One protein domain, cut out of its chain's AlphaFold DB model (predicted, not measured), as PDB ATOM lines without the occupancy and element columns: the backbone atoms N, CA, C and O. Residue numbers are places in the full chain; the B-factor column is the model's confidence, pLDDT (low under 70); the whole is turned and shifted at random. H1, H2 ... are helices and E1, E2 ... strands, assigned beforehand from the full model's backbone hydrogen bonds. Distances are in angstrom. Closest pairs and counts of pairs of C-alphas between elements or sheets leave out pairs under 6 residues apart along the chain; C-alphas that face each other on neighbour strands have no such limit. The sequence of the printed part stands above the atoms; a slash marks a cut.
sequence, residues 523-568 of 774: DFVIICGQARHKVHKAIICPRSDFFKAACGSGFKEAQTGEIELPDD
ATOM      1  N   ASP A 523      12.528 -18.503  42.189       89.94
ATOM      2  CA  ASP A 523      12.172 -17.245  41.526       89.94
ATOM      3  C   ASP A 523      13.398 -16.555  40.900       89.94
ATOM      4  O   ASP A 523      13.319 -15.408  40.438       89.94
ATOM      5  N   PHE A 524      14.541 -17.253  40.894       94.19
ATOM      6  CA  PHE A 524      15.797 -16.781  40.332       94.19
ATOM      7  C   PHE A 524      16.727 -17.927  39.907       94.19
ATOM      8  O   PHE A 524      16.715 -19.008  40.501       94.19
ATOM      9  N   VAL A 525      17.569 -17.690  38.899       95.88
ATOM     10  CA  VAL A 525      18.559 -18.658  38.404       95.88
ATOM     11  C   VAL A 525      19.946 -18.021  38.364       95.88
ATOM     12  O   VAL A 525      20.131 -16.970  37.760       95.88
ATOM     13  N   ILE A 526      20.931 -18.681  38.976       95.69
ATOM     14  CA  ILE A 526      22.352 -18.328  38.847       95.69
ATOM     15  C   ILE A 526      22.984 -19.265  37.819       95.69
ATOM     16  O   ILE A 526      22.919 -20.487  37.968       95.69
ATOM     17  N   ILE A 527      23.591 -18.698  36.782       95.50
ATOM     18  CA  ILE A 527      24.242 -19.416  35.687       95.50
ATOM     19  C   ILE A 527      25.748 -19.184  35.797       95.50
ATOM     20  O   ILE A 527      26.197 -18.041  35.799       95.50
ATOM     21  N   CYS A 528      26.532 -20.255  35.889       93.75
ATOM     22  CA  CYS A 528      27.992 -20.184  35.940       93.75
ATOM     23  C   CYS A 528      28.587 -21.346  35.135       93.75
ATOM     24  O   CYS A 528      28.351 -22.516  35.444       93.75
ATOM     25  N   GLY A 529      29.300 -21.033  34.052       89.50
ATOM     26  CA  GLY A 529      29.681 -22.034  33.054       89.50
ATOM     27  C   GLY A 529      28.450 -22.758  32.492       89.50
ATOM     28  O   GLY A 529      27.500 -22.124  32.034       89.50
ATOM     29  N   GLN A 530      28.440 -24.092  32.551       86.25
ATOM     30  CA  GLN A 530      27.268 -24.899  32.172       86.25
ATOM     31  C   GLN A 530      26.290 -25.133  33.338       86.25
ATOM     32  O   GLN A 530      25.194 -25.660  33.129       86.25
ATOM     33  N   ALA A 531      26.664 -24.775  34.570       85.56
ATOM     34  CA  ALA A 531      25.836 -25.009  35.742       85.56
ATOM     35  C   ALA A 531      24.701 -23.978  35.823       85.56
ATOM     36  O   ALA A 531      24.918 -22.770  35.706       85.56
ATOM     37  N   ARG A 532      23.474 -24.466  36.041       92.62
ATOM     38  CA  ARG A 532      22.272 -23.644  36.251       92.62
ATOM     39  C   ARG A 532      21.698 -23.954  37.625       92.62
ATOM     40  O   ARG A 532      21.131 -25.025  37.837       92.62
ATOM     41  N   HIS A 533      21.825 -23.015  38.551       91.81
ATOM     42  CA  HIS A 533      21.360 -23.167  39.922       91.81
ATOM     43  C   HIS A 533      20.033 -22.440  40.117       91.81
ATOM     44  O   HIS A 533      19.974 -21.211  40.071       91.81
ATOM     45  N   LYS A 534      18.967 -23.205  40.361       92.06
ATOM     46  CA  LYS A 534      17.666 -22.668  40.772       92.06
ATOM     47  C   LYS A 534      17.750 -22.206  42.223       92.06
ATOM     48  O   LYS A 534      18.083 -22.994  43.106       92.06
ATOM     49  N   VAL A 535      17.474 -20.930  42.470       91.81
ATOM     50  CA  VAL A 535      17.615 -20.316  43.791       91.81
ATOM     51  C   VAL A 535      16.437 -19.401  44.135       91.81
ATOM     52  O   VAL A 535      15.567 -19.146  43.307       91.81
ATOM     53  N   HIS A 536      16.408 -18.929  45.384       90.25
ATOM     54  CA  HIS A 536      15.310 -18.146  45.945       90.25
ATOM     55  C   HIS A 536      15.805 -16.759  46.356       90.25
ATOM     56  O   HIS A 536      16.695 -16.657  47.211       90.25
ATOM     57  N   LYS A 537      15.219 -15.683  45.817       90.00
ATOM     58  CA  LYS A 537      15.587 -14.292  46.146       90.00
ATOM     59  C   LYS A 537      15.435 -14.012  47.635       90.00
ATOM     60  O   LYS A 537      16.338 -13.427  48.234       90.00
ATOM     61  N   ALA A 538      14.368 -14.533  48.243       85.00
ATOM     62  CA  ALA A 538      14.111 -14.463  49.682       85.00
ATOM     63  C   ALA A 538      15.203 -15.136  50.544       85.00
ATOM     64  O   ALA A 538      15.278 -14.898  51.743       85.00
ATOM     65  N   ILE A 539      16.069 -15.969  49.960       83.50
ATOM     66  CA  ILE A 539      17.179 -16.631  50.657       83.50
ATOM     67  C   ILE A 539      18.501 -15.920  50.350       83.50
ATOM     68  O   ILE A 539      19.252 -15.604  51.276       83.50
ATOM     69  N   ILE A 540      18.795 -15.642  49.078       87.94
ATOM     70  CA  ILE A 540      20.110 -15.122  48.670       87.94
ATOM     71  C   ILE A 540      20.257 -13.608  48.888       87.94
ATOM     72  O   ILE A 540      21.314 -13.165  49.329       87.94
ATOM     73  N   CYS A 541      19.209 -12.807  48.654       87.88
ATOM     74  CA  CYS A 541      19.288 -11.343  48.746       87.88
ATOM     75  C   CYS A 541      19.502 -10.850  50.186       87.88
ATOM     76  O   CYS A 541      20.276  -9.922  50.402       87.88
ATOM     77  N   PRO A 542      18.890 -11.459  51.219       80.69
ATOM     78  CA  PRO A 542      19.239 -11.140  52.598       80.69
ATOM     79  C   PRO A 542      20.708 -11.344  52.959       80.69
ATOM     80  O   PRO A 542      21.208 -10.645  53.840       80.69
ATOM     81  N   ARG A 543      21.366 -12.301  52.299       80.94
ATOM     82  CA  ARG A 543      22.696 -12.811  52.649       80.94
ATOM     83  C   ARG A 543      23.816 -12.282  51.753       80.94
ATOM     84  O   ARG A 543      24.974 -12.590  52.006       80.94
ATOM     85  N   SER A 544      23.478 -11.515  50.721       89.12
ATOM     86  CA  SER A 544      24.429 -10.907  49.798       89.12
ATOM     87  C   SER A 544      23.891  -9.564  49.330       89.12
ATOM     88  O   SER A 544      22.853  -9.489  48.665       89.12
ATOM     89  N   ASP A 545      24.625  -8.501  49.649       82.06
ATOM     90  CA  ASP A 545      24.281  -7.152  49.200       82.06
ATOM     91  C   ASP A 545      24.365  -7.028  47.676       82.06
ATOM     92  O   ASP A 545      23.562  -6.319  47.068       82.06
ATOM     93  N   PHE A 546      25.263  -7.792  47.047       90.75
ATOM     94  CA  PHE A 546      25.327  -7.905  45.596       90.75
ATOM     95  C   PHE A 546      24.026  -8.474  45.019       90.75
ATOM     96  O   PHE A 546      23.402  -7.827  44.180       90.75
ATOM     97  N   PHE A 547      23.571  -9.647  45.482       91.81
ATOM     98  CA  PHE A 547      22.337 -10.242  44.952       91.81
ATOM     99  C   PHE A 547      21.110  -9.388  45.277       91.81
ATOM    100  O   PHE A 547      20.219  -9.272  44.437       91.81
ATOM    101  N   LYS A 548      21.088  -8.722  46.440       87.81
ATOM    102  CA  LYS A 548      20.056  -7.734  46.781       87.81
ATOM    103  C   LYS A 548      20.006  -6.586  45.772       87.81
ATOM    104  O   LYS A 548      18.917  -6.195  45.362       87.81
ATOM    105  N   ALA A 549      21.159  -6.045  45.386       88.00
ATOM    106  CA  ALA A 549      21.238  -4.978  44.396       88.00
ATOM    107  C   ALA A 549      20.843  -5.478  42.999       88.00
ATOM    108  O   ALA A 549      19.991  -4.865  42.357       88.00
ATOM    109  N   ALA A 550      21.389  -6.617  42.564       89.00
ATOM    110  CA  ALA A 550      21.132  -7.207  41.250       89.00
ATOM    111  C   ALA A 550      19.657  -7.599  41.055       89.00
ATOM    112  O   ALA A 550      19.084  -7.382  39.992       89.00
ATOM    113  N   CYS A 551      19.001  -8.123  42.094       87.44
ATOM    114  CA  CYS A 551      17.577  -8.462  42.044       87.44
ATOM    115  C   CYS A 551      16.649  -7.242  42.197       87.44
ATOM    116  O   CYS A 551      15.427  -7.399  42.136       87.44
ATOM    117  N   GLY A 552      17.196  -6.039  42.404       82.81
ATOM    118  CA  GLY A 552      16.445  -4.788  42.496       82.81
ATOM    119  C   GLY A 552      16.005  -4.249  41.130       82.81
ATOM    120  O   GLY A 552      16.631  -4.505  40.107       82.81
ATOM    121  N   SER A 553      14.942  -3.439  41.103       73.44
ATOM    122  CA  SER A 553      14.229  -2.994  39.887       73.44
ATOM    123  C   SER A 553      15.050  -2.228  38.829       73.44
ATOM    124  O   SER A 553      14.521  -1.940  37.756       73.44
ATOM    125  N   GLY A 554      16.319  -1.906  39.097       76.44
ATOM    126  CA  GLY A 554      17.211  -1.167  38.197       76.44
ATOM    127  C   GLY A 554      18.077  -2.016  37.258       76.44
ATOM    128  O   GLY A 554      18.777  -1.442  36.427       76.44
ATOM    129  N   PHE A 555      18.053  -3.347  37.369       84.44
ATOM    130  CA  PHE A 555      18.985  -4.239  36.665       84.44
ATOM    131  C   PHE A 555      18.270  -5.276  35.780       84.44
ATOM    132  O   PHE A 555      17.095  -5.592  35.992       84.44
ATOM    133  N   LYS A 556      18.969  -5.809  34.761       87.31
ATOM    134  CA  LYS A 556      18.398  -6.803  33.824       87.31
ATOM    135  C   LYS A 556      18.017  -8.095  34.551       87.31
ATOM    136  O   LYS A 556      17.048  -8.754  34.187       87.31
ATOM    137  N   GLU A 557      18.750  -8.426  35.602       91.44
ATOM    138  CA  GLU A 557      18.606  -9.615  36.432       91.44
ATOM    139  C   GLU A 557      17.244  -9.616  37.137       91.44
ATOM    140  O   GLU A 557      16.551 -10.631  37.173       91.44
ATOM    141  N   ALA A 558      16.783  -8.454  37.609       84.88
ATOM    142  CA  ALA A 558      15.461  -8.324  38.213       84.88
ATOM    143  C   ALA A 558      14.315  -8.603  37.228       84.88
ATOM    144  O   ALA A 558      13.273  -9.115  37.633       84.88
ATOM    145  N   GLN A 559      14.510  -8.287  35.943       85.12
ATOM    146  CA  GLN A 559      13.503  -8.474  34.893       85.12
ATOM    147  C   GLN A 559      13.524  -9.886  34.303       85.12
ATOM    148  O   GLN A 559      12.475 -10.448  33.994       85.12
ATOM    149  N   THR A 560      14.720 -10.437  34.110       91.31
ATOM    150  CA  THR A 560      14.927 -11.757  33.502       91.31
ATOM    151  C   THR A 560      14.738 -12.886  34.507       91.31
ATOM    152  O   THR A 560      14.292 -13.962  34.126       91.31
ATOM    153  N   GLY A 561      15.032 -12.637  35.785       92.00
ATOM    154  CA  GLY A 561      15.090 -13.682  36.801       92.00
ATOM    155  C   GLY A 561      16.338 -14.559  36.684       92.00
ATOM    156  O   GLY A 561      16.395 -15.600  37.332       92.00
ATOM    157  N   GLU A 562      17.328 -14.161  35.884       95.19
ATOM    158  CA  GLU A 562      18.564 -14.912  35.680       95.19
ATOM    159  C   GLU A 562      19.778 -13.989  35.832       95.19
ATOM    160  O   GLU A 562      19.735 -12.818  35.447       95.19
ATOM    161  N   ILE A 563      20.868 -14.516  36.388       95.19
ATOM    162  CA  ILE A 563      22.168 -13.843  36.438       95.19
ATOM    163  C   ILE A 563      23.262 -14.778  35.937       95.19
ATOM    164  O   ILE A 563      23.313 -15.948  36.314       95.19
ATOM    165  N   GLU A 564      24.146 -14.248  35.099       94.88
ATOM    166  CA  GLU A 564      25.304 -14.965  34.567       94.88
ATOM    167  C   GLU A 564      26.575 -14.513  35.287       94.88
ATOM    168  O   GLU A 564      26.837 -13.315  35.396       94.88
ATOM    169  N   LEU A 565      27.363 -15.482  35.757       95.19
ATOM    170  CA  LEU A 565      28.634 -15.297  36.456       95.19
ATOM    171  C   LEU A 565      29.777 -15.929  35.631       95.19
ATOM    172  O   LEU A 565      30.268 -16.999  35.991       95.19
ATOM    173  N   PRO A 566      30.158 -15.335  34.483       91.88
ATOM    174  CA  PRO A 566      31.100 -15.952  33.542       91.88
ATOM    175  C   PRO A 566      32.550 -15.968  34.042       91.88
ATOM    176  O   PRO A 566      33.314 -16.838  33.641       91.88
ATOM    177  N   ASP A 567      32.915 -15.028  34.916       90.06
ATOM    178  CA  ASP A 567      34.285 -14.865  35.421       90.06
ATOM    179  C   ASP A 567      34.555 -15.663  36.709       90.06
ATOM    180  O   ASP A 567      35.626 -15.536  37.298       90.06
ATOM    181  N   ASP A 568      33.575 -16.432  37.192       94.12
ATOM    182  CA  ASP A 568      33.683 -17.185  38.442       94.12
ATOM    183  C   ASP A 568      33.864 -18.682  38.207       94.12
ATOM    184  O   ASP A 568      33.407 -19.247  37.216       94.12
TER     185      ASP A 568
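AT A GLANCE: This is residues 523 to 568 of the 774 residues of an uncharacterized protein of Fusarium oxysporum Fo47 (UniProt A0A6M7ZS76). A small sheet of three strands has three short helices set in an arc that runs from the end of E2 round to the start of E3. H1 and H2 fold back on each other as a hairpin away from the sheet, while H3 sits beside E3 at the sheet's edge. The printed part has 46 residues, with three named strands and three named helices in the order E1, E2, H1, H2, H3, E3; the sheet runs E2, E1, E3 and is mixed, and the class is mixed, helices and strands. The whole is compact, with a radius of gyration of the C-alphas of 9.9 A, and spans 26 by 19 by 18 A.

IN THESE COORDINATES: Find C-alpha 524 at (15.797, -16.781, 40.332); from there E1 runs over residues 524 to 528, 13.4 A long. E2, residues 531 to 535, runs 12.4 A. Next come H1, residues 537 to 543, 9.7 A, beginning at C-alpha 537 at (15.587, -14.292, 46.146), and H2, residues 545 to 550, 8.6 A. H3, residues 556 to 560, covers 6.1 A, and E3, residues 562 to 564, covers 6.8 A, ending at C-alpha 564 at (25.304, -14.965, 34.567).

HOW THE PARTS SIT: Begin with the inner strand E1. E2 is its antiparallel neighbour, at 157 degrees, and the two form a hairpin; look for N 533 and O 526, 2.8 A apart. E3 is parallel to E1 at 17 degrees, with N 527 and O 563 within hydrogen-bond range at 2.8 A. H3 is on the sheet at a height of 1.8 A, at the sheet's level beside the strands; its closest C-alphas with E3 are those of Glu 557 and Ile 563, 5.5 A apart. H1 touches H2, closest at the C-alphas of Cys 541 and Lys 548, 4.2 A, at a tilt of 38 degrees, only just steep, opposite ways: a helical hairpin. H2 and H3 only just touch, only at the corner, with 3 pairs of C-alphas within 8 A, the closest those of Ala 550 and Glu 557 at 5.9 A. H1 and H3 are apart. In H2 and H3 every O i to N i+4 pair is within hydrogen-bond range; in H1 it is 1 of 3, beside 2 of 4 O i to N i+3 pairs.

THE WHOLE: The C-alphas farthest apart are those of Gln 530 and Ser 553, 26.6 A. The printed part has no cut, and its links are tight. The model's mean pLDDT over the printed part is 89.0, and no printed residue is under 70.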